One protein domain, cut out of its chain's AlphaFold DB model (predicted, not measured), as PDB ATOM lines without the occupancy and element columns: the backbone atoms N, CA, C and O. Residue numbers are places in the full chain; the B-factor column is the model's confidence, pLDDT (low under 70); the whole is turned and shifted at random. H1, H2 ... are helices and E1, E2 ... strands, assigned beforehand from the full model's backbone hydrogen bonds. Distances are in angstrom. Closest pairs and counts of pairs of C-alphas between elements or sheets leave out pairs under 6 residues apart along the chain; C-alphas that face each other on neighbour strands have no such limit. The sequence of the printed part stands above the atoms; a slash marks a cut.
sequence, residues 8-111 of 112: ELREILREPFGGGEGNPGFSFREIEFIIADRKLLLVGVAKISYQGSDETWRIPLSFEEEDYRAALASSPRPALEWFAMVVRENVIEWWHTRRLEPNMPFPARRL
ATOM      1  N   GLU A   8     122.631 202.121 143.985       94.69
ATOM      2  CA  GLU A   8     123.827 202.777 143.426       94.69
ATOM      3  C   GLU A   8     123.776 204.301 143.632       94.69
ATOM      4  O   GLU A   8     124.789 204.927 143.935       94.69
ATOM      5  N   LEU A   9     122.583 204.911 143.595       96.06
ATOM      6  CA  LEU A   9     122.439 206.343 143.870       96.06
ATOM      7  C   LEU A   9     122.921 206.720 145.281       96.06
ATOM      8  O   LEU A   9     123.500 207.790 145.468       96.06
ATOM      9  N   ARG A  10     122.711 205.850 146.282       93.81
ATOM     10  CA  ARG A  10     123.208 206.087 147.651       93.81
ATOM     11  C   ARG A  10     124.727 206.151 147.684       93.81
ATOM     12  O   ARG A  10     125.273 206.909 148.481       93.81
ATOM     13  N   GLU A  11     125.392 205.341 146.870       93.62
ATOM     14  CA  GLU A  11     126.850 205.302 146.792       93.62
ATOM     15  C   GLU A  11     127.377 206.580 146.148       93.62
ATOM     16  O   GLU A  11     128.209 207.253 146.753       93.62
ATOM     17  N   ILE A  12     126.798 206.985 145.011       95.94
ATOM     18  CA  ILE A  12     127.153 208.235 144.323       95.94
ATOM     19  C   ILE A  12     126.953 209.432 145.264       95.94
ATOM     20  O   ILE A  12     127.847 210.252 145.448       95.94
ATOM     21  N   LEU A  13     125.802 209.536 145.934       95.94
ATOM     22  CA  LEU A  13     125.528 210.653 146.844       95.94
ATOM     23  C   LEU A  13     126.464 210.701 148.062       95.94
ATOM     24  O   LEU A  13     126.646 211.771 148.632       95.94
ATOM     25  N   ARG A  14     127.070 209.586 148.480       94.50
ATOM     26  CA  ARG A  14     128.020 209.572 149.609       94.50
ATOM     27  C   ARG A  14     129.388 210.149 149.264       94.50
ATOM     28  O   ARG A  14     130.133 210.493 150.184       94.50
ATOM     29  N   GLU A  15     129.727 210.252 147.984       95.31
ATOM     30  CA  GLU A  15     130.974 210.884 147.564       95.31
ATOM     31  C   GLU A  15     131.006 212.353 148.018       95.31
ATOM     32  O   GLU A  15     130.022 213.080 147.822       95.31
ATOM     33  N   PRO A  16     132.112 212.817 148.630       95.38
ATOM     34  CA  PRO A  16     132.268 214.219 148.988       95.38
ATOM     35  C   PRO A  16     132.171 215.137 147.767       95.38
ATOM     36  O   PRO A  16     132.634 214.797 146.680       95.38
ATOM     37  N   PHE A  17     131.610 216.328 147.961       95.31
ATOM     38  CA  PHE A  17     131.461 217.339 146.914       95.31
ATOM     39  C   PHE A  17     131.723 218.746 147.470       95.31
ATOM     40  O   PHE A  17     131.713 218.963 148.683       95.31
ATOM     41  N   GLY A  18     131.994 219.708 146.586       91.25
ATOM     42  CA  GLY A  18     132.485 221.033 146.984       91.25
ATOM     43  C   GLY A  18     133.933 220.986 147.494       91.25
ATOM     44  O   GLY A  18     134.727 220.165 147.041       91.25
ATOM     45  N   GLY A  19     134.284 221.866 148.435       84.06
ATOM     46  CA  GLY A  19     135.579 221.830 149.131       84.06
ATOM     47  C   GLY A  19     136.766 222.463 148.393       84.06
ATOM     48  O   GLY A  19     137.912 222.151 148.710       84.06
ATOM     49  N   GLY A  20     136.514 223.346 147.421       81.94
ATOM     50  CA  GLY A  20     137.554 224.184 146.808       81.94
ATOM     51  C   GLY A  20     138.037 225.315 147.728       81.94
ATOM     52  O   GLY A  20     137.472 225.554 148.795       81.94
ATOM     53  N   GLU A  21     139.061 226.056 147.301       80.44
ATOM     54  CA  GLU A  21     139.587 227.197 148.061       80.44
ATOM     55  C   GLU A  21     138.469 228.211 148.366       80.44
ATOM     56  O   GLU A  21     137.721 228.622 147.478       80.44
ATOM     57  N   GLY A  22     138.297 228.546 149.648       82.25
ATOM     58  CA  GLY A  22     137.244 229.453 150.117       82.25
ATOM     59  C   GLY A  22     135.814 228.892 150.102       82.25
ATOM     60  O   GLY A  22     134.895 229.621 150.478       82.25
ATOM     61  N   ASN A  23     135.609 227.624 149.725       89.25
ATOM     62  CA  ASN A  23     134.288 227.006 149.596       89.25
ATOM     63  C   ASN A  23     134.041 225.903 150.644       89.25
ATOM     64  O   ASN A  23     134.972 225.207 151.050       89.25
ATOM     65  N   PRO A  24     132.787 225.719 151.088       93.62
ATOM     66  CA  PRO A  24     132.409 224.618 151.972       93.62
ATOM     67  C   PRO A  24     132.605 223.254 151.297       93.62
ATOM     68  O   PRO A  24     132.322 223.083 150.110       93.62
ATOM     69  N   GLY A  25     133.087 222.277 152.066       96.06
ATOM     70  CA  GLY A  25     133.094 220.862 151.693       96.06
ATOM     71  C   GLY A  25     131.878 220.146 152.269       96.06
ATOM     72  O   GLY A  25     131.524 220.368 153.425       96.06
ATOM     73  N   PHE A  26     131.252 219.270 151.488       96.62
ATOM     74  CA  PHE A  26     130.026 218.569 151.860       96.62
ATOM     75  C   PHE A  26     130.216 217.055 151.783       96.62
ATOM     76  O   PHE A  26     130.922 216.538 150.918       96.62
ATOM     77  N   SER A  27     129.555 216.322 152.678       96.88
ATOM     78  CA  SER A  27     129.446 214.861 152.599       96.88
ATOM     79  C   SER A  27     128.159 214.382 153.257       96.88
ATOM     80  O   SER A  27     127.826 214.823 154.359       96.88
ATOM     81  N   PHE A  28     127.438 213.460 152.622       96.75
ATOM     82  CA  PHE A  28     126.276 212.827 153.243       96.75
ATOM     83  C   PHE A  28     126.703 211.644 154.122       96.75
ATOM     84  O   PHE A  28     127.464 210.773 153.704       96.75
ATOM     85  N   ARG A  29     126.193 211.604 155.355       94.44
ATOM     86  CA  ARG A  29     126.394 210.517 156.327       94.44
ATOM     87  C   ARG A  29     125.261 209.506 156.269       94.44
ATOM     88  O   ARG A  29     125.495 208.302 156.188       94.44
ATOM     89  N   GLU A  30     124.041 210.018 156.251       95.31
ATOM     90  CA  GLU A  30     122.809 209.240 156.190       95.31
ATOM     91  C   GLU A  30     121.940 209.795 155.069       95.31
ATOM     92  O   GLU A  30     121.929 211.003 154.827       95.31
ATOM     93  N   ILE A  31     121.251 208.902 154.360       95.94
ATOM     94  CA  ILE A  31     120.340 209.258 153.274       95.94
ATOM     95  C   ILE A  31     119.123 208.347 153.390       95.94
ATOM     96  O   ILE A  31     119.240 207.118 153.335       95.94
ATOM     97  N   GLU A  32     117.956 208.952 153.542       95.31
ATOM     98  CA  GLU A  32     116.662 208.283 153.527       95.31
ATOM     99  C   GLU A  32     115.896 208.710 152.276       95.31
ATOM    100  O   GLU A  32     115.939 209.875 151.885       95.31
ATOM    101  N   PHE A  33     115.195 207.763 151.657       95.06
ATOM    102  CA  PHE A  33     114.351 208.010 150.495       95.06
ATOM    103  C   PHE A  33     112.942 207.520 150.780       95.06
ATOM    104  O   PHE A  33     112.763 206.394 151.245       95.06
ATOM    105  N   ILE A  34     111.957 208.354 150.468       93.75
ATOM    106  CA  ILE A  34     110.540 208.040 150.608       93.75
ATOM    107  C   ILE A  34     109.853 208.490 149.321       93.75
ATOM    108  O   ILE A  34     109.856 209.676 149.004       93.75
ATOM    109  N   ILE A  35     109.270 207.549 148.577       92.38
ATOM    110  CA  ILE A  35     108.414 207.869 147.430       92.38
ATOM    111  C   ILE A  35     106.966 207.857 147.917       92.38
ATOM    112  O   ILE A  35     106.467 206.817 148.346       92.38
ATOM    113  N   ALA A  36     106.302 209.006 147.851       89.00
ATOM    114  CA  ALA A  36     104.901 209.172 148.224       89.00
ATOM    115  C   ALA A  36     104.256 210.247 147.345       89.00
ATOM    116  O   ALA A  36     104.921 211.201 146.954       89.00
ATOM    117  N   ASP A  37     102.975 210.083 147.005       86.94
ATOM    118  CA  ASP A  37     102.183 211.081 146.268       86.94
ATOM    119  C   ASP A  37     102.852 211.631 144.993       86.94
ATOM    120  O   ASP A  37     102.767 212.818 144.692       86.94
ATOM    121  N   ARG A  38     103.517 210.753 144.223       88.75
ATOM    122  CA  ARG A  38     104.274 211.113 143.004       88.75
ATOM    123  C   ARG A  38     105.381 212.140 143.261       88.75
ATOM    124  O   ARG A  38     105.720 212.924 142.378       88.75
ATOM    125  N   LYS A  39     105.977 212.091 144.452       92.56
ATOM    126  CA  LYS A  39     107.187 212.823 144.817       92.56
ATOM    127  C   LYS A  39     108.194 211.893 145.467       92.56
ATOM    128  O   LYS A  39     107.830 210.918 146.132       92.56
ATOM    129  N   LEU A  40     109.466 212.228 145.308       95.00
ATOM    130  CA  LEU A  40     110.547 211.636 146.078       95.00
ATOM    131  C   LEU A  40     110.986 212.625 147.150       95.00
ATOM    132  O   LEU A  40     111.533 213.679 146.836       95.00
ATOM    133  N   LEU A  41     110.798 212.248 148.411       95.62
ATOM    134  CA  LEU A  41     111.427 212.901 149.546       95.62
ATOM    135  C   LEU A  41     112.778 212.229 149.817       95.62
ATOM    136  O   LEU A  41     112.848 211.037 150.121       95.62
ATOM    137  N   LEU A  42     113.846 213.012 149.727       95.81
ATOM    138  CA  LEU A  42     115.198 212.664 150.138       95.81
ATOM    139  C   LEU A  42     115.493 213.399 151.445       95.81
ATOM    140  O   LEU A  42     115.410 214.622 151.504       95.81
ATOM    141  N   VAL A  43     115.870 212.676 152.495       95.88
ATOM    142  CA  VAL A  43     116.358 213.293 153.734       95.88
ATOM    143  C   VAL A  43     117.816 212.919 153.934       95.88
ATOM    144  O   VAL A  43     118.139 211.768 154.223       95.88
ATOM    145  N   GLY A  44     118.698 213.900 153.751       95.75
ATOM    146  CA  GLY A  44     120.137 213.727 153.881       95.75
ATOM    147  C   GLY A  44     120.655 214.330 155.181       95.75
ATOM    148  O   GLY A  44     120.340 215.473 155.507       95.75
ATOM    149  N   VAL A  45     121.479 213.591 155.920       96.88
ATOM    150  CA  VAL A  45     122.298 214.152 157.003       96.88
ATOM    151  C   VAL A  45     123.655 214.513 156.414       96.88
ATOM    152  O   VAL A  45     124.479 213.635 156.163       96.88
ATOM    153  N   ALA A  46     123.873 215.797 156.152       96.19
ATOM    154  CA  ALA A  46     125.097 216.319 155.563       96.19
ATOM    155  C   ALA A  46     126.042 216.848 156.648       96.19
ATOM    156  O   ALA A  46     125.639 217.628 157.510       96.19
ATOM    157  N   LYS A  47     127.315 216.453 156.579       96.62
ATOM    158  CA  LYS A  47     128.417 217.135 157.261       96.62
ATOM    159  C   LYS A  47     128.975 218.198 156.320       96.62
ATOM    160  O   LYS A  47     129.295 217.884 155.172       96.62
ATOM    161  N   ILE A  48     129.114 219.415 156.828       95.56
ATOM    162  CA  ILE A  48     129.561 220.595 156.098       95.56
ATOM    163  C   ILE A  48     130.789 221.152 156.805       95.56
ATOM    164  O   ILE A  48     130.711 221.556 157.961       95.56
ATOM    165  N   SER A  49     131.921 221.144 156.115       93.94
ATOM    166  CA  SER A  49     133.202 221.633 156.618       93.94
ATOM    167  C   SER A  49     133.492 222.998 156.001       93.94
ATOM    168  O   SER A  49     133.647 223.106 154.783       93.94
ATOM    169  N   TYR A  50     133.561 224.047 156.821       91.69
ATOM    170  CA  TYR A  50     133.793 225.418 156.364       91.69
ATOM    171  C   TYR A  50     134.565 226.242 157.402       91.69
ATOM    172  O   TYR A  50     134.251 226.213 158.591       91.69
ATOM    173  N   GLN A  51     135.586 226.984 156.952       87.31
ATOM    174  CA  GLN A  51     136.388 227.912 157.773       87.31
ATOM    175  C   GLN A  51     136.914 227.316 159.099       87.31
ATOM    176  O   GLN A  51     136.911 227.968 160.138       87.31
ATOM    177  N   GLY A  52     137.367 226.058 159.073       82.81
ATOM    178  CA  GLY A  52     137.903 225.379 160.260       82.81
ATOM    179  C   GLY A  52     136.841 224.888 161.250       82.81
ATOM    180  O   GLY A  52     137.193 224.448 162.342       82.81
ATOM    181  N   SER A  53     135.562 224.938 160.873       88.19
ATOM    182  CA  SER A  53     134.447 224.384 161.638       88.19
ATOM    183  C   SER A  53     133.705 223.316 160.840       88.19
ATOM    184  O   SER A  53     133.635 223.374 159.611       88.19
ATOM    185  N   ASP A  54     133.157 222.342 161.561       93.38
ATOM    186  CA  ASP A  54     132.283 221.317 161.010       93.38
ATOM    187  C   ASP A  54     130.872 221.522 161.559       93.38
ATOM    188  O   ASP A  54     130.682 221.607 162.773       93.38
ATOM    189  N   GLU A  55     129.882 221.552 160.672       95.06
ATOM    190  CA  GLU A  55     128.466 221.564 161.025       95.06
ATOM    191  C   GLU A  55     127.768 220.331 160.452       95.06
ATOM    192  O   GLU A  55     128.055 219.889 159.339       95.06
ATOM    193  N   THR A  56     126.811 219.777 161.188       96.06
ATOM    194  CA  THR A  56     125.975 218.666 160.724       96.06
ATOM    195  C   THR A  56     124.535 219.125 160.584       96.06
ATOM    196  O   THR A  56     123.951 219.674 161.519       96.06
ATOM    197  N   TRP A  57     123.939 218.865 159.425       96.38
ATOM    198  CA  TRP A  57     122.606 219.332 159.067       96.38
ATOM    199  C   TRP A  57     121.750 218.200 158.514       96.38
ATOM    200  O   TRP A  57     122.191 217.429 157.670       96.38
ATOM    201  N   ARG A  58     120.495 218.127 158.963       96.06
ATOM    202  CA  ARG A  58     119.447 217.319 158.333       96.06
ATOM    203  C   ARG A  58     118.755 218.178 157.281       96.06
ATOM    204  O   ARG A  58     118.123 219.174 157.637       96.06
ATOM    205  N   ILE A  59     118.877 217.794 156.017       94.88
ATOM    206  CA  ILE A  59     118.407 218.547 154.854       94.88
ATOM    207  C   ILE A  59     117.354 217.703 154.120       94.88
ATOM    208  O   ILE A  59     117.700 216.671 153.539       94.88
ATOM    209  N   PRO A  60     116.071 218.090 154.180       95.06
ATOM    210  CA  PRO A  60     115.022 217.460 153.397       95.06
ATOM    211  C   PRO A  60     114.926 218.108 152.008       95.06
ATOM    212  O   PRO A  60     114.870 219.330 151.888       95.06
ATOM    213  N   LEU A  61     114.861 217.277 150.974       95.25
ATOM    214  CA  LEU A  61     114.680 217.655 149.577       95.25
ATOM    215  C   LEU A  61     113.498 216.884 148.985       95.25
ATOM    216  O   LEU A  61     113.335 215.701 149.261       95.25
ATOM    217  N   SER A  62     112.679 217.537 148.171       95.25
ATOM    218  CA  SER A  62     111.540 216.959 147.468       95.25
ATOM    219  C   SER A  62     111.724 217.150 145.974       95.25
ATOM    220  O   SER A  62     111.993 218.260 145.529       95.25
ATOM    221  N   PHE A  63     111.508 216.082 145.216       94.62
ATOM    222  CA  PHE A  63     111.615 216.074 143.763       94.62
ATOM    223  C   PHE A  63     110.306 215.588 143.152       94.62
ATOM    224  O   PHE A  63     109.727 214.602 143.622       94.62
ATOM    225  N   GLU A  64     109.841 216.284 142.117       93.81
ATOM    226  CA  GLU A  64     108.671 215.874 141.341       93.81
ATOM    227  C   GLU A  64     108.993 214.632 140.497       93.81
ATOM    228  O   GLU A  64     110.152 214.243 140.323       93.81
ATOM    229  N   GLU A  65     107.956 213.981 139.969       92.69
ATOM    230  CA  GLU A  65     108.112 212.747 139.192       92.69
ATOM    231  C   GLU A  65     109.023 212.869 137.976       92.69
ATOM    232  O   GLU A  65     109.725 211.912 137.650       92.69
ATOM    233  N   GLU A  66     109.034 214.023 137.317       91.25
ATOM    234  CA  GLU A  66     109.917 214.266 136.178       91.25
ATOM    235  C   GLU A  66     111.393 214.073 136.555       91.25
ATOM    236  O   GLU A  66     112.115 213.364 135.854       91.25
ATOM    237  N   ASP A  67     111.792 214.584 137.722       91.69
ATOM    238  CA  ASP A  67     113.167 214.515 138.208       91.69
ATOM    239  C   ASP A  67     113.475 213.162 138.861       91.69
ATOM    240  O   ASP A  67     114.481 212.521 138.540       91.69
ATOM    241  N   TYR A  68     112.612 212.669 139.764       93.25
ATOM    242  CA  TYR A  68     112.945 211.457 140.525       93.25
ATOM    243  C   TYR A  68     112.914 210.180 139.689       93.25
ATOM    244  O   TYR A  68     113.481 209.170 140.110       93.25
ATOM    245  N   ARG A  69     112.312 210.191 138.492       93.69
ATOM    246  CA  ARG A  69     112.437 209.073 137.541       93.69
ATOM    247  C   ARG A  69     113.901 208.721 137.280       93.69
ATOM    248  O   ARG A  69     114.223 207.540 137.163       93.69
ATOM    249  N   ALA A  70     114.797 209.706 137.285       95.06
ATOM    250  CA  ALA A  70     116.230 209.480 137.139       95.06
ATOM    251  C   ALA A  70     116.853 208.711 138.320       95.06
ATOM    252  O   ALA A  70     117.869 208.059 138.124       95.06
ATOM    253  N   ALA A  71     116.225 208.713 139.503       95.00
ATOM    254  CA  ALA A  71     116.688 208.047 140.724       95.00
ATOM    255  C   ALA A  71     116.209 206.588 140.886       95.00
ATOM    256  O   ALA A  71     116.621 205.903 141.826       95.00
ATOM    257  N   LEU A  72     115.309 206.109 140.023       95.56
ATOM    258  CA  LEU A  72     114.719 204.769 140.138       95.56
ATOM    259  C   LEU A  72     115.740 203.654 139.867       95.56
ATOM    260  O   LEU A  72     116.700 203.832 139.122       95.56
ATOM    261  N   ALA A  73     115.508 202.468 140.432       93.56
ATOM    262  CA  ALA A  73     116.398 201.307 140.308       93.56
ATOM    263  C   ALA A  73     116.634 200.832 138.860       93.56
ATOM    264  O   ALA A  73     117.648 200.206 138.575       93.56
ATOM    265  N   SER A  74     115.715 201.131 137.940       92.44
ATOM    266  CA  SER A  74     115.845 200.811 136.513       92.44
ATOM    267  C   SER A  74     116.636 201.849 135.712       92.44
ATOM    268  O   SER A  74     116.833 201.662 134.511       92.44
ATOM    269  N   SER A  75     117.011 202.972 136.325       95.31
ATOM    270  CA  SER A  75     117.638 204.084 135.620       95.31
ATOM    271  C   SER A  75     119.118 203.810 135.356       95.31
ATOM    272  O   SER A  75     119.806 203.242 136.205       95.31
ATOM    273  N   PRO A  76     119.633 204.191 134.176       96.12
ATOM    274  CA  PRO A  76     121.031 203.976 133.840       96.12
ATOM    275  C   PRO A  76     121.929 204.897 134.673       96.12
ATOM    276  O   PRO A  76     121.521 205.994 135.056       96.12
ATOM    277  N   ARG A  77     123.186 204.493 134.883       95.00
ATOM    278  CA  ARG A  77     124.156 205.247 135.691       95.00
ATOM    279  C   ARG A  77     124.254 206.749 135.359       95.00
ATOM    280  O   ARG A  77     124.197 207.530 136.302       95.00
ATOM    281  N   PRO A  78     124.292 207.198 134.086       97.19
ATOM    282  CA  PRO A  78     124.306 208.632 133.777       97.19
ATOM    283  C   PRO A  78     123.090 209.406 134.311       97.19
ATOM    284  O   PRO A  78     123.211 210.576 134.659       97.19
ATOM    285  N   ALA A  79     121.918 208.766 134.409       97.12
ATOM    286  CA  ALA A  79     120.732 209.383 135.003       97.12
ATOM    287  C   ALA A  79     120.856 209.483 136.533       97.12
ATOM    288  O   ALA A  79     120.480 210.500 137.111       97.12
ATOM    289  N   LEU A  80     121.443 208.471 137.181       97.44
ATOM    290  CA  LEU A  80     121.745 208.510 138.616       97.44
ATOM    291  C   LEU A  80     122.771 209.605 138.940       97.44
ATOM    292  O   LEU A  80     122.600 210.340 139.908       97.44
ATOM    293  N   GLU A  81     123.812 209.738 138.114       97.06
ATOM    294  CA  GLU A  81     124.840 210.779 138.234       97.06
ATOM    295  C   GLU A  81     124.246 212.179 138.041       97.06
ATOM    296  O   GLU A  81     124.519 213.075 138.842       97.06
ATOM    297  N   TRP A  82     123.373 212.353 137.042       97.12
ATOM    298  CA  TRP A  82     122.620 213.594 136.856       97.12
ATOM    299  C   TRP A  82     121.750 213.919 138.076       97.12
ATOM    300  O   TRP A  82     121.813 215.029 138.598       97.12
ATOM    301  N   PHE A  83     120.987 212.952 138.592       97.25
ATOM    302  CA  PHE A  83     120.141 213.184 139.762       97.25
ATOM    303  C   PHE A  83     120.977 213.536 141.003       97.25
ATOM    304  O   PHE A  83     120.639 214.450 141.756       97.25
ATOM    305  N   ALA A  84     122.109 212.856 141.204       97.19
ATOM    306  CA  ALA A  84     123.034 213.171 142.284       97.19
ATOM    307  C   ALA A  84     123.617 214.587 142.157       97.19
ATOM    308  O   ALA A  84     123.742 215.279 143.166       97.19
ATOM    309  N   MET A  85     123.941 215.035 140.940       96.44
ATOM    310  CA  MET A  85     124.361 216.413 140.671       96.44
ATOM    311  C   MET A  85     123.277 217.413 141.093       96.44
ATOM    312  O   MET A  85     123.581 218.317 141.868       96.44
ATOM    313  N   VAL A  86     122.016 217.195 140.701       95.50
ATOM    314  CA  VAL A  86     120.886 218.061 141.092       95.50
ATOM    315  C   VAL A  86     120.740 218.136 142.617       95.50
ATOM    316  O   VAL A  86     120.605 219.223 143.182       95.50
ATOM    317  N   VAL A  87     120.820 217.002 143.321       95.75
ATOM    318  CA  VAL A  87     120.779 216.969 144.796       95.75
ATOM    319  C   VAL A  87     121.915 217.796 145.405       95.75
ATOM    320  O   VAL A  87     121.684 218.580 146.327       95.75
ATOM    321  N   ARG A  88     123.143 217.627 144.900       95.44
ATOM    322  CA  ARG A  88     124.336 218.338 145.389       95.44
ATOM    323  C   ARG A  88     124.210 219.847 145.172       95.44
ATOM    324  O   ARG A  88     124.508 220.602 146.094       95.44
ATOM    325  N   GLU A  89     123.723 220.275 144.009       93.12
ATOM    326  CA  GLU A  89     123.470 221.688 143.700       93.12
ATOM    327  C   GLU A  89     122.452 222.304 144.661       93.12
ATOM    328  O   GLU A  89     122.744 223.335 145.262       93.12
ATOM    329  N   ASN A  90     121.327 221.625 144.918       93.62
ATOM    330  CA  ASN A  90     120.319 222.103 145.872       93.62
ATOM    331  C   ASN A  90     120.887 222.263 147.296       93.62
ATOM    332  O   ASN A  90     120.535 223.203 148.007       93.62
ATOM    333  N   VAL A  91     121.777 221.362 147.733       93.81
ATOM    334  CA  VAL A  91     122.440 221.482 149.045       93.81
ATOM    335  C   VAL A  91     123.429 222.645 149.083       93.81
ATOM    336  O   VAL A  91     123.466 223.369 150.080       93.81
ATOM    337  N   ILE A  92     124.225 222.826 148.027       92.75
ATOM    338  CA  ILE A  92     125.177 223.941 147.924       92.75
ATOM    339  C   ILE A  92     124.418 225.268 147.950       92.75
ATOM    340  O   ILE A  92     124.734 226.140 148.760       92.75
ATOM    341  N   GLU A  93     123.400 225.405 147.103       91.56
ATOM    342  CA  GLU A  93     122.585 226.612 147.006       91.56
ATOM    343  C   GLU A  93     121.941 226.941 148.353       91.56
ATOM    344  O   GLU A  93     122.146 228.037 148.880       91.56
ATOM    345  N   TRP A  94     121.291 225.962 148.987       92.06
ATOM    346  CA  TRP A  94     120.730 226.150 150.321       92.06
ATOM    347  C   TRP A  94     121.772 226.569 151.355       92.06
ATOM    348  O   TRP A  94     121.480 227.409 152.205       92.06
ATOM    349  N   TRP A  95     122.983 226.012 151.334       91.69
ATOM    350  CA  TRP A  95     124.008 226.418 152.293       91.69
ATOM    351  C   TRP A  95     124.372 227.902 152.140       91.69
ATOM    352  O   TRP A  95     124.563 228.599 153.142       91.69
ATOM    353  N   HIS A  96     124.432 228.396 150.903       88.81
ATOM    354  CA  HIS A  96     124.742 229.793 150.617       88.81
ATOM    355  C   HIS A  96     123.571 230.739 150.897       88.81
ATOM    356  O   HIS A  96     123.791 231.833 151.419       88.81
ATOM    357  N   THR A  97     122.337 230.341 150.582       88.75
ATOM    358  CA  THR A  97     121.163 231.214 150.733       88.75
ATOM    359  C   THR A  97     120.518 231.105 152.110       88.75
ATOM    360  O   THR A  97     119.928 232.072 152.595       88.75
ATOM    361  N   ARG A  98     120.624 229.935 152.749       85.94
ATOM    362  CA  ARG A  98     119.881 229.520 153.953       85.94
ATOM    363  C   ARG A  98     118.369 229.685 153.817       85.94
ATOM    364  O   ARG A  98     117.664 229.793 154.823       85.94
ATOM    365  N   ARG A  99     117.866 229.718 152.583       78.75
ATOM    366  CA  ARG A  99     116.445 229.886 152.274       78.75
ATOM    367  C   ARG A  99     115.794 228.537 152.029       78.75
ATOM    368  O   ARG A  99     116.452 227.555 151.711       78.75
ATOM    369  N   LEU A 100     114.474 228.509 152.181       71.56
ATOM    370  CA  LEU A 100     113.662 227.437 151.624       71.56
ATOM    371  C   LEU A 100     113.641 227.635 150.103       71.56
ATOM    372  O   LEU A 100     112.904 228.477 149.594       71.56
ATOM    373  N   GLU A 101     114.532 226.927 149.419       65.69
ATOM    374  CA  GLU A 101     114.582 226.777 147.959       65.69
ATOM    375  C   GLU A 101     113.419 225.871 147.501       65.69
ATOM    376  O   GLU A 101     112.901 225.103 148.321       65.69
ATOM    377  N   PRO A 102     112.970 225.919 146.230       67.06
ATOM    378  CA  PRO A 102     111.710 225.293 145.803       67.06
ATOM    379  C   PRO A 102     111.611 223.791 146.108       67.06
ATOM    380  O   PRO A 102     110.515 223.281 146.335       67.06
ATOM    381  N   ASN A 103     112.750 223.101 146.190       79.88
ATOM    382  CA  ASN A 103     112.821 221.671 146.481       79.88
ATOM    383  C   ASN A 103     112.966 221.354 147.977       79.88
ATOM    384  O   ASN A 103     113.201 220.203 148.319       79.88
ATOM    385  N   MET A 104     112.844 222.317 148.895       83.75
ATOM    386  CA  MET A 104     112.921 222.078 150.343       83.75
ATOM    387  C   MET A 104     111.534 222.115 150.990       83.75
ATOM    388  O   MET A 104     111.062 223.185 151.377       83.75
ATOM    389  N   PRO A 105     110.871 220.957 151.173       81.56
ATOM    390  CA  PRO A 105     109.520 220.915 151.733       81.56
ATOM    391  C   PRO A 105     109.477 221.328 153.210       81.56
ATOM    392  O   PRO A 105     108.430 221.736 153.710       81.56
ATOM    393  N   PHE A 106     110.608 221.225 153.916       84.50
ATOM    394  CA  PHE A 106     110.742 221.599 155.319       84.50
ATOM    395  C   PHE A 106     112.076 222.317 155.562       84.50
ATOM    396  O   PHE A 106     113.038 222.085 154.827       84.50
ATOM    397  N   PRO A 107     112.185 223.143 156.616       86.31
ATOM    398  CA  PRO A 107     113.456 223.748 156.990       86.31
ATOM    399  C   PRO A 107     114.516 222.698 157.312       86.31
ATOM    400  O   PRO A 107     114.275 221.761 158.078       86.31
ATOM    401  N   ALA A 108     115.718 222.896 156.774       90.50
ATOM    402  CA  ALA A 108     116.884 222.149 157.212       90.50
ATOM    403  C   ALA A 108     117.175 222.434 158.693       90.50
ATOM    404  O   ALA A 108     117.022 223.560 159.178       90.50
ATOM    405  N   ARG A 109     117.617 221.408 159.421       92.81
ATOM    406  CA  ARG A 109     117.849 221.476 160.868       92.81
ATOM    407  C   ARG A 109     119.303 221.168 161.196       92.81
ATOM    408  O   ARG A 109     119.794 220.097 160.850       92.81
ATOM    409  N   ARG A 110     119.957 222.063 161.937       93.38
ATOM    410  CA  ARG A 110     121.283 221.805 162.507       93.38
ATOM    411  C   ARG A 110     121.194 220.751 163.615       93.38
ATOM    412  O   ARG A 110     120.285 220.795 164.445       93.38
ATOM    413  N   LEU A 111     122.128 219.806 163.604       93.44
ATOM    414  CA  LEU A 111     122.242 218.711 164.570       93.44
ATOM    415  C   LEU A 111     123.430 218.906 165.525       93.44
ATOM    416  O   LEU A 111     123.297 218.596 166.705       93.44
TER     417      LEU A 111
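AT A GLANCE: This is residues 8 to 111 of the 112 residues of an uncharacterized protein of Streptomyces auratus AGR0001 (UniProt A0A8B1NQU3). A sheet of three long antiparallel strands, twisted, curls round one long helix, H3; the short helices H1 and H2 pack on the first half of H3, on the same face of the sheet, and the other face holds no named helix. After H3, residues 98 to 111 form a stretch with no named element, and its residues 109 to 110 pair with edge strand E3. The printed part has 104 residues, with three named helices and three named strands in the order H1 E1 E2 E3 H2 H3; the sheet order is E1 E2 E3 and the class is mixed. It is compact, with a radius of gyration of the C-alphas of 13.3 A, and only just elongated, spanning 40 by 26 by 19 A.

HOW THE PARTS SIT: E1, residues 25 to 36, E2, residues 39 to 50, and E3, residues 53 to 64, form a meander, each strand the antiparallel neighbour of the one before. E1 and E2 are a hairpin, with N 27 and O 47 within hydrogen-bond range at 3.0 A. E2 and E3 are a hairpin too, with N 44 and O 59 at 3.0 A. E1 bends by 66 degrees at residue 29, and E2 by 52 degrees at residue 47. The sheet curls round H3, residues 77 to 97; the closest C-alphas of E3 and H3, those of Ile 59 and Val 91, are 7.7 A apart. H1, residues 8 to 14, is on the sheet at a height of 9.4 A and runs along the strands, at 9 degrees to E1 on the local plane. H1 touches residues 80 to 88 of H3 alone, at a shallow tilt of 29 degrees, the same way; the closest C-alphas, of Leu 9 and Leu 80, are 5.7 A apart. H2, residues 65 to 71, lies over E2 at a height of 7.6 A. It touches residues 79 to 83 of H3 alone; the closest C-alphas, of Ala 70 and Ala 79, are 5.0 A apart. H1 and H3 have every O i to N i+4 pair within hydrogen-bond range; H2 has 1 of 3, and 2 of 4 O i to N i+3 pairs.

IN THESE COORDINATES: E1 measures 30.7 A, E2 31.6 A, E3 33.9 A and H3 30.2 A from first to last C-alpha; H1 and H2 have 7 residues each. H1 begins at C-alpha 8, (123.827, 202.777, 143.426), E1 at C-alpha 25, (133.094, 220.862, 151.693), and H3 ends at C-alpha 97, (121.163, 231.214, 150.733).

THE WHOLE: The two C-alphas farthest apart, those of Asp 37 and Gly 52, are 40.9 A apart. The printed part has no cut and no long link. The mean pLDDT of the printed part is 92.1; residues 101 to 102 are under 70.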